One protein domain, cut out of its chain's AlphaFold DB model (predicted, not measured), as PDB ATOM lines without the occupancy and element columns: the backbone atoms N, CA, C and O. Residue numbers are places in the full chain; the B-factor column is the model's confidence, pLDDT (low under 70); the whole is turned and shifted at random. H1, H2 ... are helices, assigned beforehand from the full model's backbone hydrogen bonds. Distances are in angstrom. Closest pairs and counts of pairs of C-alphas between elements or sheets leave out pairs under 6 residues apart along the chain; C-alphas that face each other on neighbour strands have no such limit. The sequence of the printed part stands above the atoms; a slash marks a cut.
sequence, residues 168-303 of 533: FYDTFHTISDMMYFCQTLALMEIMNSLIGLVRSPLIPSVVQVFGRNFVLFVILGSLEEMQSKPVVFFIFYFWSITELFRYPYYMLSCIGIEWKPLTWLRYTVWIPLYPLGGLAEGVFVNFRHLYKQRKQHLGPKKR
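This is residues 168 to 303 of the 533 residues of an uncharacterized protein of Lamprotornis superbus (UniProt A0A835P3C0). A long helical hairpin of H4 and H5 and a shorter one of H2 and H3 make a rod, with H1 packing on H3 through residues 180 to 184. Residues 292 to 303 of H5 stick out. The 136 printed residues, all helix in class with H1 to H5 in order, are loose: radius of gyration of the C-alphas 17.9 A, spans 67 by 28 by 26 A.

H5, residues 260 to 303, touches H4, residues 230 to 255, at C-alphas 280 and 235, 5.9 A, their closest. H3, residues 202 to 220, touches H2, residues 187 to 195, at closest C-alphas 202 and 193, 6.1 A. H1, residues 168 to 185, touches H3 at closest C-alphas 183 and 213, 6.6 A. Every O i to N i+4 pair is within hydrogen-bond range in H2 and H3, but 12 of 14 in H1, 19 of 22 in H4 and 34 of 40 in H5.

H5 is 64.1 A long from first to last C-alpha, from C-alpha 260 at (-51.744, 58.999, -28.776) to C-alpha 303 at (-33.416, 25.283, -80.150).

The printed part has no cut or long link; pLDDT is low at residues 295 to 303, among others.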
ATOM      1  N   PHE A 168     -28.856  46.956 -57.222       65.31
ATOM      2  CA  PHE A 168     -30.065  46.343 -56.664       65.31
ATOM      3  C   PHE A 168     -29.818  44.911 -56.188       65.31
ATOM      4  O   PHE A 168     -30.366  44.509 -55.163       65.31
ATOM      5  N   TYR A 169     -28.975  44.164 -56.902       68.44
ATOM      6  CA  TYR A 169     -28.622  42.794 -56.541       68.44
ATOM      7  C   TYR A 169     -27.885  42.737 -55.195       68.44
ATOM      8  O   TYR A 169     -28.304  42.007 -54.299       68.44
ATOM      9  N   ASP A 170     -26.861  43.572 -55.012       74.00
ATOM     10  CA  ASP A 170     -26.066  43.607 -53.775       74.00
ATOM     11  C   ASP A 170     -26.896  44.084 -52.567       74.00
ATOM     12  O   ASP A 170     -26.768  43.572 -51.448       74.00
ATOM     13  N   THR A 171     -27.820  45.022 -52.805       77.31
ATOM     14  CA  THR A 171     -28.766  45.505 -51.788       77.31
ATOM     15  C   THR A 171     -29.709  44.392 -51.326       77.31
ATOM     16  O   THR A 171     -29.965  44.256 -50.130       77.31
ATOM     17  N   PHE A 172     -30.215  43.570 -52.252       82.19
ATOM     18  CA  PHE A 172     -31.096  42.458 -51.903       82.19
ATOM     19  C   PHE A 172     -30.379  41.423 -51.037       82.19
ATOM     20  O   PHE A 172     -30.924  41.054 -50.002       82.19
ATOM     21  N   HIS A 173     -29.168  40.995 -51.405       81.19
ATOM     22  CA  HIS A 173     -28.423  39.994 -50.625       81.19
ATOM     23  C   HIS A 173     -28.217  40.441 -49.179       81.19
ATOM     24  O   HIS A 173     -28.521  39.691 -48.259       81.19
ATOM     25  N   THR A 174     -27.855  41.709 -48.980       84.44
ATOM     26  CA  THR A 174     -27.654  42.280 -47.639       84.44
ATOM     27  C   THR A 174     -28.947  42.343 -46.812       84.44
ATOM     28  O   THR A 174     -28.939  42.072 -45.613       84.44
ATOM     29  N   ILE A 175     -30.075  42.715 -47.426       85.25
ATOM     30  CA  ILE A 175     -31.355  42.903 -46.715       85.25
ATOM     31  C   ILE A 175     -32.104  41.575 -46.529       85.25
ATOM     32  O   ILE A 175     -32.844  41.406 -45.556       85.25
ATOM     33  N   SER A 176     -31.940  40.635 -47.460       84.19
ATOM     34  CA  SER A 176     -32.734  39.409 -47.518       84.19
ATOM     35  C   SER A 176     -32.509  38.508 -46.308       84.19
ATOM     36  O   SER A 176     -33.493  38.069 -45.720       84.19
ATOM     37  N   ASP A 177     -31.265  38.317 -45.864       86.62
ATOM     38  CA  ASP A 177     -30.945  37.484 -44.698       86.62
ATOM     39  C   ASP A 177     -31.623  37.999 -43.422       86.62
ATOM     40  O   ASP A 177     -32.263  37.242 -42.687       86.62
ATOM     41  N   MET A 178     -31.562  39.315 -43.196       87.94
ATOM     42  CA  MET A 178     -32.244  39.957 -42.069       87.94
ATOM     43  C   MET A 178     -33.764  39.817 -42.183       87.94
ATOM     44  O   MET A 178     -34.440  39.562 -41.187       87.94
ATOM     45  N   MET A 179     -34.314  39.932 -43.394       88.38
ATOM     46  CA  MET A 179     -35.745  39.749 -43.629       88.38
ATOM     47  C   MET A 179     -36.189  38.307 -43.344       88.38
ATOM     48  O   MET A 179     -37.186  38.116 -42.651       88.38
ATOM     49  N   TYR A 180     -35.448  37.293 -43.803       88.25
ATOM     50  CA  TYR A 180     -35.722  35.883 -43.489       88.25
ATOM     51  C   TYR A 180     -35.703  35.623 -41.984       88.25
ATOM     52  O   TYR A 180     -36.593  34.945 -41.460       88.25
ATOM     53  N   PHE A 181     -34.735  36.203 -41.277       89.38
ATOM     54  CA  PHE A 181     -34.646  36.089 -39.828       89.38
ATOM     55  C   PHE A 181     -35.854  36.728 -39.124       89.38
ATOM     56  O   PHE A 181     -36.550  36.058 -38.357       89.38
ATOM     57  N   CYS A 182     -36.175  37.986 -39.441       88.12
ATOM     58  CA  CYS A 182     -37.317  38.698 -38.860       88.12
ATOM     59  C   CYS A 182     -38.654  37.998 -39.142       88.12
ATOM     60  O   CYS A 182     -39.496  37.883 -38.254       88.12
ATOM     61  N   GLN A 183     -38.848  37.485 -40.357       87.81
ATOM     62  CA  GLN A 183     -40.075  36.781 -40.741       87.81
ATOM     63  C   GLN A 183     -40.198  35.401 -40.077       87.81
ATOM     64  O   GLN A 183     -41.301  34.957 -39.749       87.81
ATOM     65  N   THR A 184     -39.073  34.750 -39.776       87.62
ATOM     66  CA  THR A 184     -39.062  33.538 -38.943       87.62
ATOM     67  C   THR A 184     -39.482  33.866 -37.509       87.62
ATOM     68  O   THR A 184     -40.317  33.167 -36.933       87.62
ATOM     69  N   LEU A 185     -38.985  34.973 -36.948       88.06
ATOM     70  CA  LEU A 185     -39.401  35.457 -35.627       88.06
ATOM     71  C   LEU A 185     -40.866  35.911 -35.585       88.06
ATOM     72  O   LEU A 185     -41.483  35.854 -34.522       88.06
ATOM     73  N   ALA A 186     -41.468  36.286 -36.717       86.19
ATOM     74  CA  ALA A 186     -42.889  36.622 -36.783       86.19
ATOM     75  C   ALA A 186     -43.808  35.436 -36.423       86.19
ATOM     76  O   ALA A 186     -44.944  35.651 -36.006       86.19
ATOM     77  N   LEU A 187     -43.326  34.186 -36.472       86.19
ATOM     78  CA  LEU A 187     -44.062  33.031 -35.933       86.19
ATOM     79  C   LEU A 187     -44.305  33.146 -34.419       86.19
ATOM     80  O   LEU A 187     -45.323  32.661 -33.916       86.19
ATOM     81  N   MET A 188     -43.426  33.849 -33.699       85.56
ATOM     82  CA  MET A 188     -43.596  34.135 -32.275       85.56
ATOM     83  C   MET A 188     -44.845  34.991 -32.012       85.56
ATOM     84  O   MET A 188     -45.444  34.893 -30.948       85.56
ATOM     85  N   GLU A 189     -45.303  35.793 -32.980       85.38
ATOM     86  CA  GLU A 189     -46.545  36.568 -32.852       85.38
ATOM     87  C   GLU A 189     -47.778  35.663 -32.743       85.38
ATOM     88  O   GLU A 189     -48.682  35.921 -31.940       85.38
ATOM     89  N   ILE A 190     -47.792  34.571 -33.513       86.75
ATOM     90  CA  ILE A 190     -48.851  33.562 -33.447       86.75
ATOM     91  C   ILE A 190     -48.820  32.901 -32.065       86.75
ATOM     92  O   ILE A 190     -49.858  32.792 -31.418       86.75
ATOM     93  N   MET A 191     -47.630  32.536 -31.574       85.62
ATOM     94  CA  MET A 191     -47.470  31.953 -30.237       85.62
ATOM     95  C   MET A 191     -47.927  32.904 -29.124       85.62
ATOM     96  O   MET A 191     -48.681  32.501 -28.241       85.62
ATOM     97  N   ASN A 192     -47.534  34.176 -29.185       84.12
ATOM     98  CA  ASN A 192     -47.907  35.179 -28.186       84.12
ATOM     99  C   ASN A 192     -49.419  35.437 -28.166       84.12
ATOM    100  O   ASN A 192     -49.997  35.620 -27.093       84.12
ATOM    101  N   SER A 193     -50.067  35.403 -29.334       84.88
ATOM    102  CA  SER A 193     -51.525  35.515 -29.437       84.88
ATOM    103  C   SER A 193     -52.226  34.265 -28.887       84.88
ATOM    104  O   SER A 193     -53.246  34.391 -28.216       84.88
ATOM    105  N   LEU A 194     -51.672  33.061 -29.107       83.44
ATOM    106  CA  LEU A 194     -52.212  31.794 -28.581       83.44
ATOM    107  C   LEU A 194     -52.148  31.714 -27.052       83.44
ATOM    108  O   LEU A 194     -53.076  31.212 -26.424       83.44
ATOM    109  N   ILE A 195     -51.068  32.223 -26.458       85.12
ATOM    110  CA  ILE A 195     -50.881  32.278 -24.999       85.12
ATOM    111  C   ILE A 195     -51.726  33.409 -24.374       85.12
ATOM    112  O   ILE A 195     -51.940  33.432 -23.165       85.12
ATOM    113  N   GLY A 196     -52.242  34.340 -25.187       76.00
ATOM    114  CA  GLY A 196     -53.035  35.480 -24.723       76.00
ATOM    115  C   GLY A 196     -52.202  36.604 -24.099       76.00
ATOM    116  O   GLY A 196     -52.751  37.446 -23.393       76.00
ATOM    117  N   LEU A 197     -50.888  36.644 -24.367       74.56
ATOM    118  CA  LEU A 197     -49.997  37.729 -23.926       74.56
ATOM    119  C   LEU A 197     -50.390  39.077 -24.547       74.56
ATOM    120  O   LEU A 197     -50.215  40.124 -23.930       74.56
ATOM    121  N   VAL A 198     -50.938  39.048 -25.762       71.12
ATOM    122  CA  VAL A 198     -51.425  40.222 -26.491       71.12
ATOM    123  C   VAL A 198     -52.869  39.966 -26.918       71.12
ATOM    124  O   VAL A 198     -53.202  38.878 -27.382       71.12
ATOM    125  N   ARG A 199     -53.742  40.973 -26.775       65.38
ATOM    126  CA  ARG A 199     -55.161  40.915 -27.183       65.38
ATOM    127  C   ARG A 199     -55.334  41.047 -28.706       65.38
ATOM    128  O   ARG A 199     -56.031  41.944 -29.174       65.38
ATOM    129  N   SER A 200     -54.670  40.196 -29.485       72.44
ATOM    130  CA  SER A 200     -54.799  40.133 -30.947       72.44
ATOM    131  C   SER A 200     -55.667  38.945 -31.380       72.44
ATOM    132  O   SER A 200     -55.512  37.845 -30.848       72.44
ATOM    133  N   PRO A 201     -56.584  39.128 -32.349       77.44
ATOM    134  CA  PRO A 201     -57.371  38.026 -32.891       77.44
ATOM    135  C   PRO A 201     -56.458  37.030 -33.622       77.44
ATOM    136  O   PRO A 201     -55.659  37.409 -34.476       77.44
ATOM    137  N   LEU A 202     -56.601  35.740 -33.302       79.62
ATOM    138  CA  LEU A 202     -55.718  34.674 -33.796       79.62
ATOM    139  C   LEU A 202     -55.758  34.500 -35.317       79.62
ATOM    140  O   LEU A 202     -54.718  34.336 -35.953       79.62
ATOM    141  N   ILE A 203     -56.960  34.517 -35.901       81.50
ATOM    142  CA  ILE A 203     -57.159  34.184 -37.317       81.50
ATOM    143  C   ILE A 203     -56.444  35.186 -38.244       81.50
ATOM    144  O   ILE A 203     -55.671  34.731 -39.091       81.50
ATOM    145  N   PRO A 204     -56.590  36.517 -38.073       80.62
ATOM    146  CA  PRO A 204     -55.838  37.487 -38.867       80.62
ATOM    147  C   PRO A 204     -54.318  37.346 -38.723       80.62
ATOM    148  O   PRO A 204     -53.615  37.361 -39.730       80.62
ATOM    149  N   SER A 205     -53.805  37.136 -37.504       82.06
ATOM    150  CA  SER A 205     -52.361  36.979 -37.266       82.06
ATOM    151  C   SER A 205     -51.782  35.753 -37.979       82.06
ATOM    152  O   SER A 205     -50.718  35.842 -38.592       82.06
ATOM    153  N   VAL A 206     -52.492  34.620 -37.970       84.94
ATOM    154  CA  VAL A 206     -52.056  33.402 -38.672       84.94
ATOM    155  C   VAL A 206     -52.042  33.614 -40.185       84.94
ATOM    156  O   VAL A 206     -51.043  33.313 -40.838       84.94
ATOM    157  N   VAL A 207     -53.126  34.152 -40.748       84.69
ATOM    158  CA  VAL A 207     -53.266  34.344 -42.200       84.69
ATOM    159  C   VAL A 207     -52.230  35.338 -42.733       84.69
ATOM    160  O   VAL A 207     -51.610  35.083 -43.766       84.69
ATOM    161  N   GLN A 208     -51.984  36.436 -42.014       79.94
ATOM    162  CA  GLN A 208     -51.018  37.464 -42.415       79.94
ATOM    163  C   GLN A 208     -49.565  36.977 -42.348       79.94
ATOM    164  O   GLN A 208     -48.796  37.189 -43.289       79.94
ATOM    165  N   VAL A 209     -49.168  36.312 -41.258       85.62
ATOM    166  CA  VAL A 209     -47.796  35.793 -41.106       85.62
ATOM    167  C   VAL A 209     -47.537  34.662 -42.101       85.62
ATOM    168  O   VAL A 209     -46.496  34.646 -42.758       85.62
ATOM    169  N   PHE A 210     -48.498  33.753 -42.288       86.19
ATOM    170  CA  PHE A 210     -48.357  32.664 -43.253       86.19
ATOM    171  C   PHE A 210     -48.297  33.170 -44.700       86.19
ATOM    172  O   PHE A 210     -47.459  32.704 -45.470       86.19
ATOM    173  N   GLY A 211     -49.130  34.152 -45.068       83.31
ATOM    174  CA  GLY A 211     -49.118  34.758 -46.403       83.31
ATOM    175  C   GLY A 211     -47.756  35.358 -46.767       83.31
ATOM    176  O   GLY A 211     -47.203  35.049 -47.823       83.31
ATOM    177  N   ARG A 212     -47.160  36.138 -45.854       83.06
ATOM    178  CA  ARG A 212     -45.839  36.759 -46.066       83.06
ATOM    179  C   ARG A 212     -44.712  35.729 -46.113       83.06
ATOM    180  O   ARG A 212     -43.877  35.779 -47.017       83.06
ATOM    181  N   ASN A 213     -44.741  34.734 -45.226       87.50
ATOM    182  CA  ASN A 213     -43.777  33.631 -45.237       87.50
ATOM    183  C   ASN A 213     -43.871  32.789 -46.514       87.50
ATOM    184  O   ASN A 213     -42.846  32.373 -47.055       87.50
ATOM    185  N   PHE A 214     -45.071  32.582 -47.056       85.44
ATOM    186  CA  PHE A 214     -45.239  31.892 -48.332       85.44
ATOM    187  C   PHE A 214     -44.580  32.664 -49.485       85.44
ATOM    188  O   PHE A 214     -43.829  32.085 -50.271       85.44
ATOM    189  N   VAL A 215     -44.801  33.978 -49.576       82.75
ATOM    190  CA  VAL A 215     -44.163  34.816 -50.605       82.75
ATOM    191  C   VAL A 215     -42.637  34.812 -50.450       82.75
ATOM    192  O   VAL A 215     -41.914  34.651 -51.435       82.75
ATOM    193  N   LEU A 216     -42.130  34.917 -49.224       84.81
ATOM    194  CA  LEU A 216     -40.697  34.957 -48.955       84.81
ATOM    195  C   LEU A 216     -40.008  33.607 -49.248       84.81
ATOM    196  O   LEU A 216     -39.139  33.518 -50.110       84.81
ATOM    197  N   PHE A 217     -40.428  32.521 -48.601       84.56
ATOM    198  CA  PHE A 217     -39.738  31.232 -48.715       84.56
ATOM    199  C   PHE A 217     -40.071  30.480 -50.008       84.56
ATOM    200  O   PHE A 217     -39.186  29.906 -50.640       84.56
ATOM    201  N   VAL A 218     -41.336  30.482 -50.441       82.12
ATOM    202  CA  VAL A 218     -41.753  29.707 -51.620       82.12
ATOM    203  C   VAL A 218     -41.538  30.502 -52.898       82.12
ATOM    204  O   VAL A 218     -41.078  29.946 -53.898       82.12
ATOM    205  N   ILE A 219     -41.864  31.797 -52.920       76.50
ATOM    206  CA  ILE A 219     -41.784  32.568 -54.164       76.50
ATOM    207  C   ILE A 219     -40.373  33.097 -54.420       76.50
ATOM    208  O   ILE A 219     -39.835  32.792 -55.489       76.50
ATOM    209  N   LEU A 220     -39.792  33.849 -53.478       78.31
ATOM    210  CA  LEU A 220     -38.439  34.406 -53.616       78.31
ATOM    211  C   LEU A 220     -37.353  33.327 -53.508       78.31
ATOM    212  O   LEU A 220     -36.404  33.362 -54.291       78.31
ATOM    213  N   GLY A 221     -37.528  32.338 -52.624       75.81
ATOM    214  CA  GLY A 221     -36.596  31.211 -52.494       75.81
ATOM    215  C   GLY A 221     -36.542  30.286 -53.718       75.81
ATOM    216  O   GLY A 221     -35.504  29.708 -54.011       75.81
ATOM    217  N   SER A 222     -37.628  30.167 -54.495       76.88
ATOM    218  CA  SER A 222     -37.634  29.300 -55.690       76.88
ATOM    219  C   SER A 222     -37.014  29.937 -56.942       76.88
ATOM    220  O   SER A 222     -36.788  29.233 -57.928       76.88
ATOM    221  N   LEU A 223     -36.848  31.265 -56.987       72.56
ATOM    222  CA  LEU A 223     -36.351  31.975 -58.171       72.56
ATOM    223  C   LEU A 223     -35.398  33.115 -57.781       72.56
ATOM    224  O   LEU A 223     -35.817  34.266 -57.660       72.56
ATOM    225  N   GLU A 224     -34.102  32.813 -57.729       71.88
ATOM    226  CA  GLU A 224     -33.033  33.805 -57.526       71.88
ATOM    227  C   GLU A 224     -33.027  34.888 -58.623       71.88
ATOM    228  O   GLU A 224     -32.822  36.067 -58.354       71.88
ATOM    229  N   GLU A 225     -33.406  34.537 -59.860       68.50
ATOM    230  CA  GLU A 225     -33.523  35.487 -60.982       68.50
ATOM    231  C   GLU A 225     -34.616  36.566 -60.770       68.50
ATOM    232  O   GLU A 225     -34.661  37.546 -61.514       68.50
ATOM    233  N   MET A 226     -35.529  36.407 -59.798       69.62
ATOM    234  CA  MET A 226     -36.532  37.431 -59.448       69.62
ATOM    235  C   MET A 226     -36.033  38.452 -58.428       69.62
ATOM    236  O   MET A 226     -36.644  39.513 -58.315       69.62
ATOM    237  N   GLN A 227     -34.941  38.155 -57.729       73.94
ATOM    238  CA  GLN A 227     -34.414  38.978 -56.642       73.94
ATOM    239  C   GLN A 227     -33.779  40.280 -57.148       73.94
ATOM    240  O   GLN A 227     -33.797  41.288 -56.454       73.94
ATOM    241  N   SER A 228     -33.313  40.301 -58.401       71.62
ATOM    242  CA  SER A 228     -32.744  41.492 -59.048       71.62
ATOM    243  C   SER A 228     -33.779  42.546 -59.454       71.62
ATOM    244  O   SER A 228     -33.417  43.600 -59.971       71.62
ATOM    245  N   LYS A 229     -35.079  42.284 -59.264       81.06
ATOM    246  CA  LYS A 229     -36.137  43.197 -59.709       81.06
ATOM    247  C   LYS A 229     -36.486  44.232 -58.637       81.06
ATOM    248  O   LYS A 229     -36.708  43.859 -57.485       81.06
ATOM    249  N   PRO A 230     -36.734  45.499 -59.024       79.12
ATOM    250  CA  PRO A 230     -37.081  46.571 -58.084       79.12
ATOM    251  C   PRO A 230     -38.403  46.328 -57.339       79.12
ATOM    252  O   PRO A 230     -38.621  46.874 -56.264       79.12
ATOM    253  N   VAL A 231     -39.285  45.474 -57.869       81.56
ATOM    254  CA  VAL A 231     -40.550  45.095 -57.214       81.56
ATOM    255  C   VAL A 231     -40.307  44.471 -55.834       81.56
ATOM    256  O   VAL A 231     -41.079  44.709 -54.910       81.56
ATOM    257  N   VAL A 232     -39.218  43.714 -55.675       83.12
ATOM    258  CA  VAL A 232     -38.882  43.050 -54.408       83.12
ATOM    259  C   VAL A 232     -38.535  44.072 -53.326       83.12
ATOM    260  O   VAL A 232     -38.987  43.944 -52.190       83.12
ATOM    261  N   PHE A 233     -37.815  45.132 -53.701       84.50
ATOM    262  CA  PHE A 233     -37.498  46.238 -52.802       84.50
ATOM    263  C   PHE A 233     -38.766  46.914 -52.263       84.50
ATOM    264  O   PHE A 233     -38.885  47.110 -51.057       84.50
ATOM    265  N   PHE A 234     -39.747  47.207 -53.125       84.62
ATOM    266  CA  PHE A 234     -41.005  47.828 -52.692       84.62
ATOM    267  C   PHE A 234     -41.808  46.940 -51.736       84.62
ATOM    268  O   PHE A 234     -42.359  47.446 -50.761       84.62
ATOM    269  N   ILE A 235     -41.840  45.623 -51.972       86.19
ATOM    270  CA  ILE A 235     -42.504  44.674 -51.065       86.19
ATOM    271  C   ILE A 235     -41.850  44.717 -49.683       86.19
ATOM    272  O   ILE A 235     -42.536  44.917 -48.682       86.19
ATOM    273  N   PHE A 236     -40.523  44.586 -49.624       88.00
ATOM    274  CA  PHE A 236     -39.791  44.613 -48.355       88.00
ATOM    275  C   PHE A 236     -39.945  45.952 -47.638       88.00
ATOM    276  O   PHE A 236     -40.097  45.976 -46.417       88.00
ATOM    277  N   TYR A 237     -39.963  47.054 -48.383       87.75
ATOM    278  CA  TYR A 237     -40.169  48.392 -47.845       87.75
ATOM    279  C   TYR A 237     -41.551  48.550 -47.200       87.75
ATOM    280  O   TYR A 237     -41.640  48.942 -46.036       87.75
ATOM    281  N   PHE A 238     -42.629  48.185 -47.905       87.25
ATOM    282  CA  PHE A 238     -43.982  48.276 -47.352       87.25
ATOM    283  C   PHE A 238     -44.172  47.351 -46.152       87.25
ATOM    284  O   PHE A 238     -44.695  47.795 -45.129       87.25
ATOM    285  N   TRP A 239     -43.691  46.107 -46.230       86.44
ATOM    286  CA  TRP A 239     -43.718  45.194 -45.088       86.44
ATOM    287  C   TRP A 239     -42.980  45.793 -43.884       86.44
ATOM    288  O   TRP A 239     -43.547  45.861 -42.797       86.44
ATOM    289  N   SER A 240     -41.773  46.326 -44.075       89.50
ATOM    290  CA  SER A 240     -40.980  46.898 -42.979       89.50
ATOM    291  C   SER A 240     -41.661  48.099 -42.318       89.50
ATOM    292  O   SER A 240     -41.664  48.203 -41.094       89.50
ATOM    293  N   ILE A 241     -42.296  48.983 -43.097       87.69
ATOM    294  CA  ILE A 241     -43.022  50.135 -42.538       87.69
ATOM    295  C   ILE A 241     -44.238  49.689 -41.724       87.69
ATOM    296  O   ILE A 241     -44.502  50.267 -40.669       87.69
ATOM    297  N   THR A 242     -44.973  48.661 -42.170       84.56
ATOM    298  CA  THR A 242     -46.097  48.150 -41.367       84.56
ATOM    299  C   THR A 242     -45.632  47.650 -40.001       84.56
ATOM    300  O   THR A 242     -46.266  47.940 -38.986       84.56
ATOM    301  N   GLU A 243     -44.490  46.968 -39.958       85.62
ATOM    302  CA  GLU A 243     -43.923  46.425 -38.726       85.62
ATOM    303  C   GLU A 243     -43.341  47.505 -37.808       85.62
ATOM    304  O   GLU A 243     -43.474  47.416 -36.582       85.62
ATOM    305  N   LEU A 244     -42.792  48.574 -38.393       87.56
ATOM    306  CA  LEU A 244     -42.215  49.704 -37.669       87.56
ATOM    307  C   LEU A 244     -43.216  50.381 -36.728       87.56
ATOM    308  O   LEU A 244     -42.832  50.829 -35.654       87.56
ATOM    309  N   PHE A 245     -44.497  50.450 -37.096       85.50
ATOM    310  CA  PHE A 245     -45.528  51.059 -36.243       85.50
ATOM    311  C   PHE A 245     -46.281  50.041 -35.387       85.50
ATOM    312  O   PHE A 245     -46.790  50.377 -34.315       85.50
ATOM    313  N   ARG A 246     -46.340  48.786 -35.838       84.69
ATOM    314  CA  ARG A 246     -47.086  47.720 -35.172       84.69
ATOM    315  C   ARG A 246     -46.403  47.251 -33.890       84.69
ATOM    316  O   ARG A 246     -47.053  47.205 -32.844       84.69
ATOM    317  N   TYR A 247     -45.107  46.941 -33.949       84.88
ATOM    318  CA  TYR A 247     -44.393  46.395 -32.792       84.88
ATOM    319  C   TYR A 247     -44.254  47.389 -31.630       84.88
ATOM    320  O   TYR A 247     -44.560  46.994 -30.501       84.88
ATOM    321  N   PRO A 248     -43.904  48.676 -31.848       87.81
ATOM    322  CA  PRO A 248     -43.851  49.644 -30.753       87.81
ATOM    323  C   PRO A 248     -45.200  49.835 -30.060       87.81
ATOM    324  O   PRO A 248     -45.240  50.003 -28.845       87.81
ATOM    325  N   TYR A 249     -46.311  49.753 -30.802       84.81
ATOM    326  CA  TYR A 249     -47.640  49.836 -30.202       84.81
ATOM    327  C   TYR A 249     -47.922  48.639 -29.288       84.81
ATOM    328  O   TYR A 249     -48.400  48.826 -28.170       84.81
ATOM    329  N   TYR A 250     -47.625  47.413 -29.734       82.56
ATOM    330  CA  TYR A 250     -47.835  46.224 -28.902       82.56
ATOM    331  C   TYR A 250     -46.958  46.249 -27.650       82.56
ATOM    332  O   TYR A 250     -47.441  45.952 -26.563       82.56
ATOM    333  N   MET A 251     -45.707  46.692 -27.783       84.75
ATOM    334  CA  MET A 251     -44.797  46.852 -26.651       84.75
ATOM    335  C   MET A 251     -45.322  47.869 -25.626       84.75
ATOM    336  O   MET A 251     -45.382  47.566 -24.437       84.75
ATOM    337  N   LEU A 252     -45.754  49.053 -26.074       85.19
ATOM    338  CA  LEU A 252     -46.312  50.086 -25.191       85.19
ATOM    339  C   LEU A 252     -47.624  49.647 -24.533       85.19
ATOM    340  O   LEU A 252     -47.849  49.937 -23.358       85.19
ATOM    341  N   SER A 253     -48.446  48.875 -25.249       80.88
ATOM    342  CA  SER A 253     -49.671  48.296 -24.700       80.88
ATOM    343  C   SER A 253     -49.398  47.297 -23.572       80.88
ATOM    344  O   SER A 253     -50.208  47.223 -22.650       80.88
ATOM    345  N   CYS A 254     -48.286  46.554 -23.608       82.06
ATOM    346  CA  CYS A 254     -47.884  45.664 -22.512       82.06
ATOM    347  C   CYS A 254     -47.392  46.434 -21.276       82.06
ATOM    348  O   CYS A 254     -47.558  45.960 -20.156       82.06
ATOM    349  N   ILE A 255     -46.801  47.619 -21.474       87.12
ATOM    350  CA  ILE A 255     -46.298  48.492 -20.398       87.12
ATOM    351  C   ILE A 255     -47.431  49.361 -19.805       87.12
ATOM    352  O   ILE A 255     -47.280  49.937 -18.731       87.12
ATOM    353  N   GLY A 256     -48.588  49.439 -20.475       81.31
ATOM    354  CA  GLY A 256     -49.738  50.236 -20.036       81.31
ATOM    355  C   GLY A 256     -49.594  51.741 -20.297       81.31
ATOM    356  O   GLY A 256     -50.323  52.533 -19.708       81.31
ATOM    357  N   ILE A 257     -48.659  52.147 -21.166       85.19
ATOM    358  CA  ILE A 257     -48.448  53.550 -21.550       85.19
ATOM    359  C   ILE A 257     -49.118  53.798 -22.899       85.19
ATOM    360  O   ILE A 257     -48.740  53.219 -23.915       85.19
ATOM    361  N   GLU A 258     -50.088  54.707 -22.931       81.81
ATOM    362  CA  GLU A 258     -50.810  55.044 -24.158       81.81
ATOM    363  C   GLU A 258     -50.215  56.275 -24.843       81.81
ATOM    364  O   GLU A 258     -50.380  57.414 -24.398       81.81
ATOM    365  N   TRP A 259     -49.552  56.061 -25.981       84.81
ATOM    366  CA  TRP A 259     -49.002  57.147 -26.787       84.81
ATOM    367  C   TRP A 259     -49.929  57.489 -27.962       84.81
ATOM    368  O   TRP A 259     -49.966  56.796 -28.980       84.81
ATOM    369  N   LYS A 260     -50.693  58.583 -27.822       83.88
ATOM    370  CA  LYS A 260     -51.744  58.999 -28.776       83.88
ATOM    371  C   LYS A 260     -51.286  59.094 -30.246       83.88
ATOM    372  O   LYS A 260     -52.028  58.599 -31.095       83.88
ATOM    373  N   PRO A 261     -50.103  59.657 -30.585       86.69
ATOM    374  CA  PRO A 261     -49.649  59.724 -31.977       86.69
ATOM    375  C   PRO A 261     -49.433  58.343 -32.600       86.69
ATOM    376  O   PRO A 261     -49.800  58.124 -33.749       86.69
ATOM    377  N   LEU A 262     -48.893  57.391 -31.839       83.56
ATOM    378  CA  LEU A 262     -48.638  56.035 -32.320       83.56
ATOM    379  C   LEU A 262     -49.924  55.221 -32.458       83.56
ATOM    380  O   LEU A 262     -50.063  54.460 -33.412       83.56
ATOM    381  N   THR A 263     -50.890  55.423 -31.562       84.25
ATOM    382  CA  THR A 263     -52.236  54.855 -31.701       84.25
ATOM    383  C   THR A 263     -52.917  55.379 -32.965       84.25
ATOM    384  O   THR A 263     -53.448  54.594 -33.746       84.25
ATOM    385  N   TRP A 264     -52.851  56.687 -33.222       87.75
ATOM    386  CA  TRP A 264     -53.391  57.273 -34.450       87.75
ATOM    387  C   TRP A 264     -52.701  56.719 -35.701       87.75
ATOM    388  O   TRP A 264     -53.365  56.303 -36.649       87.75
ATOM    389  N   LEU A 265     -51.369  56.648 -35.681       84.38
ATOM    390  CA  LEU A 265     -50.568  56.161 -36.796       84.38
ATOM    391  C   LEU A 265     -50.864  54.686 -37.091       84.38
ATOM    392  O   LEU A 265     -51.087  54.327 -38.243       84.38
ATOM    393  N   ARG A 266     -51.001  53.851 -36.054       83.81
ATOM    394  CA  ARG A 266     -51.453  52.459 -36.175       83.81
ATOM    395  C   ARG A 266     -52.787  52.350 -36.902       83.81
ATOM    396  O   ARG A 266     -52.908  51.471 -37.743       83.81
ATOM    397  N   TYR A 267     -53.764  53.198 -36.580       82.75
ATOM    398  CA  TYR A 267     -55.108  53.146 -37.170       82.75
ATOM    399  C   TYR A 267     -55.255  53.927 -38.482       82.75
ATOM    400  O   TYR A 267     -56.311  53.851 -39.100       82.75
ATOM    401  N   THR A 268     -54.215  54.625 -38.935       86.75
ATOM    402  CA  THR A 268     -54.273  55.432 -40.166       86.75
ATOM    403  C   THR A 268     -53.345  54.891 -41.250       86.75
ATOM    404  O   THR A 268     -53.716  54.860 -42.419       86.75
ATOM    405  N   VAL A 269     -52.155  54.398 -40.883       85.25
ATOM    406  CA  VAL A 269     -51.131  53.930 -41.836       85.25
ATOM    407  C   VAL A 269     -51.557  52.671 -42.584       85.25
ATOM    408  O   VAL A 269     -51.172  52.488 -43.735       85.25
ATOM    409  N   TRP A 270     -52.383  51.812 -41.990       81.19
ATOM    410  CA  TRP A 270     -52.838  50.595 -42.665       81.19
ATOM    411  C   TRP A 270     -53.743  50.880 -43.877       81.19
ATOM    412  O   TRP A 270     -53.718  50.108 -44.832       81.19
ATOM    413  N   ILE A 271     -54.473  52.003 -43.883       84.81
ATOM    414  CA  ILE A 271     -55.420  52.365 -44.951       84.81
ATOM    415  C   ILE A 271     -54.718  52.451 -46.322       84.81
ATOM    416  O   ILE A 271     -55.183  51.795 -47.252       84.81
ATOM    417  N   PRO A 272     -53.593  53.181 -46.486       86.94
ATOM    418  CA  PRO A 272     -52.836  53.169 -47.738       86.94
ATOM    419  C   PRO A 272     -51.908  51.954 -47.887       86.94
ATOM    420  O   PRO A 272     -51.719  51.471 -49.003       86.94
ATOM    421  N   LEU A 273     -51.311  51.445 -46.803       83.94
ATOM    422  CA  LEU A 273     -50.267  50.419 -46.925       83.94
ATOM    423  C   LEU A 273     -50.800  49.034 -47.289       83.94
ATOM    424  O   LEU A 273     -50.100  48.303 -47.984       83.94
ATOM    425  N   TYR A 274     -52.007  48.658 -46.865       83.25
ATOM    426  CA  TYR A 274     -52.563  47.344 -47.205       83.25
ATOM    427  C   TYR A 274     -52.887  47.210 -48.703       83.25
ATOM    428  O   TYR A 274     -52.447  46.228 -49.307       83.25
ATOM    429  N   PRO A 275     -53.565  48.182 -49.348       86.25
ATOM    430  CA  PRO A 275     -53.736  48.182 -50.797       86.25
ATOM    431  C   PRO A 275     -52.403  48.178 -51.544       86.25
ATOM    432  O   PRO A 275     -52.238  47.412 -52.489       86.25
ATOM    433  N   LEU A 276     -51.426  48.982 -51.107       82.38
ATOM    434  CA  LEU A 276     -50.107  49.041 -51.746       82.38
ATOM    435  C   LEU A 276     -49.324  47.730 -51.598       82.38
ATOM    436  O   LEU A 276     -48.736  47.267 -52.573       82.38
ATOM    437  N   GLY A 277     -49.355  47.107 -50.419       82.62
ATOM    438  CA  GLY A 277     -48.734  45.807 -50.165       82.62
ATOM    439  C   GLY A 277     -49.374  44.698 -50.998       82.62
ATOM    440  O   GLY A 277     -48.672  43.981 -51.707       82.62
ATOM    441  N   GLY A 278     -50.708  44.620 -51.006       82.12
ATOM    442  CA  GLY A 278     -51.444  43.645 -51.815       82.12
ATOM    443  C   GLY A 278     -51.234  43.834 -53.321       82.12
ATOM    444  O   GLY A 278     -51.045  42.858 -54.048       82.12
ATOM    445  N   LEU A 279     -51.198  45.082 -53.804       84.06
ATOM    446  CA  LEU A 279     -50.863  45.389 -55.197       84.06
ATOM    447  C   LEU A 279     -49.424  44.988 -55.526       84.06
ATOM    448  O   LEU A 279     -49.198  44.371 -56.565       84.06
ATOM    449  N   ALA A 280     -48.459  45.289 -54.654       81.12
ATOM    450  CA  ALA A 280     -47.063  44.918 -54.859       81.12
ATOM    451  C   ALA A 280     -46.886  43.390 -54.917       81.12
ATOM    452  O   ALA A 280     -46.229  42.882 -55.829       81.12
ATOM    453  N   GLU A 281     -47.538  42.649 -54.019       80.50
ATOM    454  CA  GLU A 281     -47.557  41.182 -54.027       80.50
ATOM    455  C   GLU A 281     -48.231  40.622 -55.291       80.50
ATOM    456  O   GLU A 281     -47.681  39.736 -55.950       80.50
ATOM    457  N   GLY A 282     -49.379  41.174 -55.698       81.62
ATOM    458  CA  GLY A 282     -50.084  40.766 -56.917       81.62
ATOM    459  C   GLY A 282     -49.269  41.021 -58.188       81.62
ATOM    460  O   GLY A 282     -49.155  40.148 -59.056       81.62
ATOM    461  N   VAL A 283     -48.627  42.187 -58.274       82.25
ATOM    462  CA  VAL A 283     -47.700  42.545 -59.353       82.25
ATOM    463  C   VAL A 283     -46.522  41.575 -59.373       82.25
ATOM    464  O   VAL A 283     -46.170  41.061 -60.435       82.25
ATOM    465  N   PHE A 284     -45.948  41.248 -58.218       80.56
ATOM    466  CA  PHE A 284     -44.836  40.306 -58.111       80.56
ATOM    467  C   PHE A 284     -45.203  38.886 -58.562       80.56
ATOM    468  O   PHE A 284     -44.466  38.269 -59.339       80.56
ATOM    469  N   VAL A 285     -46.379  38.388 -58.176       80.50
ATOM    470  CA  VAL A 285     -46.901  37.092 -58.641       80.50
ATOM    471  C   VAL A 285     -47.135  37.103 -60.155       80.50
ATOM    472  O   VAL A 285     -46.760  36.148 -60.845       80.50
ATOM    473  N   ASN A 286     -47.685  38.187 -60.704       81.31
ATOM    474  CA  ASN A 286     -47.857  38.328 -62.149       81.31
ATOM    475  C   ASN A 286     -46.498  38.359 -62.871       81.31
ATOM    476  O   ASN A 286     -46.281  37.638 -63.846       81.31
ATOM    477  N   PHE A 287     -45.518  39.091 -62.338       79.00
ATOM    478  CA  PHE A 287     -44.154  39.092 -62.864       79.00
ATOM    479  C   PHE A 287     -43.520  37.700 -62.857       79.00
ATOM    480  O   PHE A 287     -42.851  37.352 -63.833       79.00
ATOM    481  N   ARG A 288     -43.740  36.890 -61.813       79.31
ATOM    482  CA  ARG A 288     -43.320  35.478 -61.784       79.31
ATOM    483  C   ARG A 288     -43.987  34.689 -62.909       79.31
ATOM    484  O   ARG A 288     -43.304  33.942 -63.610       79.31
ATOM    485  N   HIS A 289     -45.296  34.846 -63.098       77.50
ATOM    486  CA  HIS A 289     -46.037  34.149 -64.148       77.50
ATOM    487  C   HIS A 289     -45.523  34.517 -65.549       77.50
ATOM    488  O   HIS A 289     -45.162  33.634 -66.330       77.50
ATOM    489  N   LEU A 290     -45.378  35.813 -65.834       77.44
ATOM    490  CA  LEU A 290     -44.820  36.318 -67.091       77.44
ATOM    491  C   LEU A 290     -43.382  35.847 -67.316       77.44
ATOM    492  O   LEU A 290     -42.989  35.545 -68.445       77.44
ATOM    493  N   TYR A 291     -42.584  35.763 -66.251       73.81
ATOM    494  CA  TYR A 291     -41.219  35.263 -66.336       73.81
ATOM    495  C   TYR A 291     -41.173  33.773 -66.683       73.81
ATOM    496  O   TYR A 291     -40.451  33.363 -67.596       73.81
ATOM    497  N   LYS A 292     -42.009  32.968 -66.015       75.56
ATOM    498  CA  LYS A 292     -42.161  31.540 -66.307       75.56
ATOM    499  C   LYS A 292     -42.601  31.319 -67.758       75.56
ATOM    500  O   LYS A 292     -42.008  30.487 -68.443       75.56
ATOM    501  N   GLN A 293     -43.552  32.117 -68.253       74.00
ATOM    502  CA  GLN A 293     -43.979  32.078 -69.655       74.00
ATOM    503  C   GLN A 293     -42.848  32.451 -70.621       74.00
ATOM    504  O   GLN A 293     -42.614  31.740 -71.600       74.00
ATOM    505  N   ARG A 294     -42.086  33.521 -70.347       71.19
ATOM    506  CA  ARG A 294     -40.941  33.912 -71.186       71.19
ATOM    507  C   ARG A 294     -39.902  32.797 -71.286       71.19
ATOM    508  O   ARG A 294     -39.476  32.477 -72.393       71.19
ATOM    509  N   LYS A 295     -39.533  32.162 -70.168       65.31
ATOM    510  CA  LYS A 295     -38.558  31.055 -70.147       65.31
ATOM    511  C   LYS A 295     -39.057  29.851 -70.956       65.31
ATOM    512  O   LYS A 295     -38.295  29.279 -71.734       65.31
ATOM    513  N   GLN A 296     -40.349  29.536 -70.860       64.44
ATOM    514  CA  GLN A 296     -40.989  28.480 -71.650       64.44
ATOM    515  C   GLN A 296     -41.088  28.800 -73.148       64.44
ATOM    516  O   GLN A 296     -40.986  27.880 -73.950       64.44
ATOM    517  N   HIS A 297     -41.231  30.066 -73.553       60.25
ATOM    518  CA  HIS A 297     -41.244  30.461 -74.971       60.25
ATOM    519  C   HIS A 297     -39.839  30.621 -75.578       60.25
ATOM    520  O   HIS A 297     -39.637  30.329 -76.759       60.25
ATOM    521  N   LEU A 298     -38.847  31.045 -74.786       54.44
ATOM    522  CA  LEU A 298     -37.447  31.175 -75.208       54.44
ATOM    523  C   LEU A 298     -36.698  29.834 -75.242       54.44
ATOM    524  O   LEU A 298     -35.818  29.670 -76.083       54.44
ATOM    525  N   GLY A 299     -37.060  28.856 -74.408       52.16
ATOM    526  CA  GLY A 299     -36.504  27.494 -74.447       52.16
ATOM    527  C   GLY A 299     -36.615  26.789 -75.817       52.16
ATOM    528  O   GLY A 299     -35.596  26.353 -76.358       52.16
ATOM    529  N   PRO A 300     -37.803  26.713 -76.447       48.34
ATOM    530  CA  PRO A 300     -37.980  26.119 -77.771       48.34
ATOM    531  C   PRO A 300     -37.481  27.032 -78.899       48.34
ATOM    532  O   PRO A 300     -36.984  26.529 -79.909       48.34
ATOM    533  N   LYS A 301     -37.531  28.367 -78.734       45.06
ATOM    534  CA  LYS A 301     -36.946  29.303 -79.709       45.06
ATOM    535  C   LYS A 301     -35.420  29.269 -79.718       45.06
ATOM    536  O   LYS A 301     -34.875  29.370 -80.802       45.06
ATOM    537  N   LYS A 302     -34.709  29.038 -78.606       42.41
ATOM    538  CA  LYS A 302     -33.242  28.839 -78.631       42.41
ATOM    539  C   LYS A 302     -32.840  27.570 -79.395       42.41
ATOM    540  O   LYS A 302     -31.879  27.614 -80.156       42.41
ATOM    541  N   ARG A 303     -33.613  26.477 -79.296       42.56
ATOM    542  CA  ARG A 303     -33.416  25.283 -80.150       42.56
ATOM    543  C   ARG A 303     -33.695  25.578 -81.626       42.56
ATOM    544  O   ARG A 303     -32.880  25.230 -82.469       42.56
TER     545      ARG A 303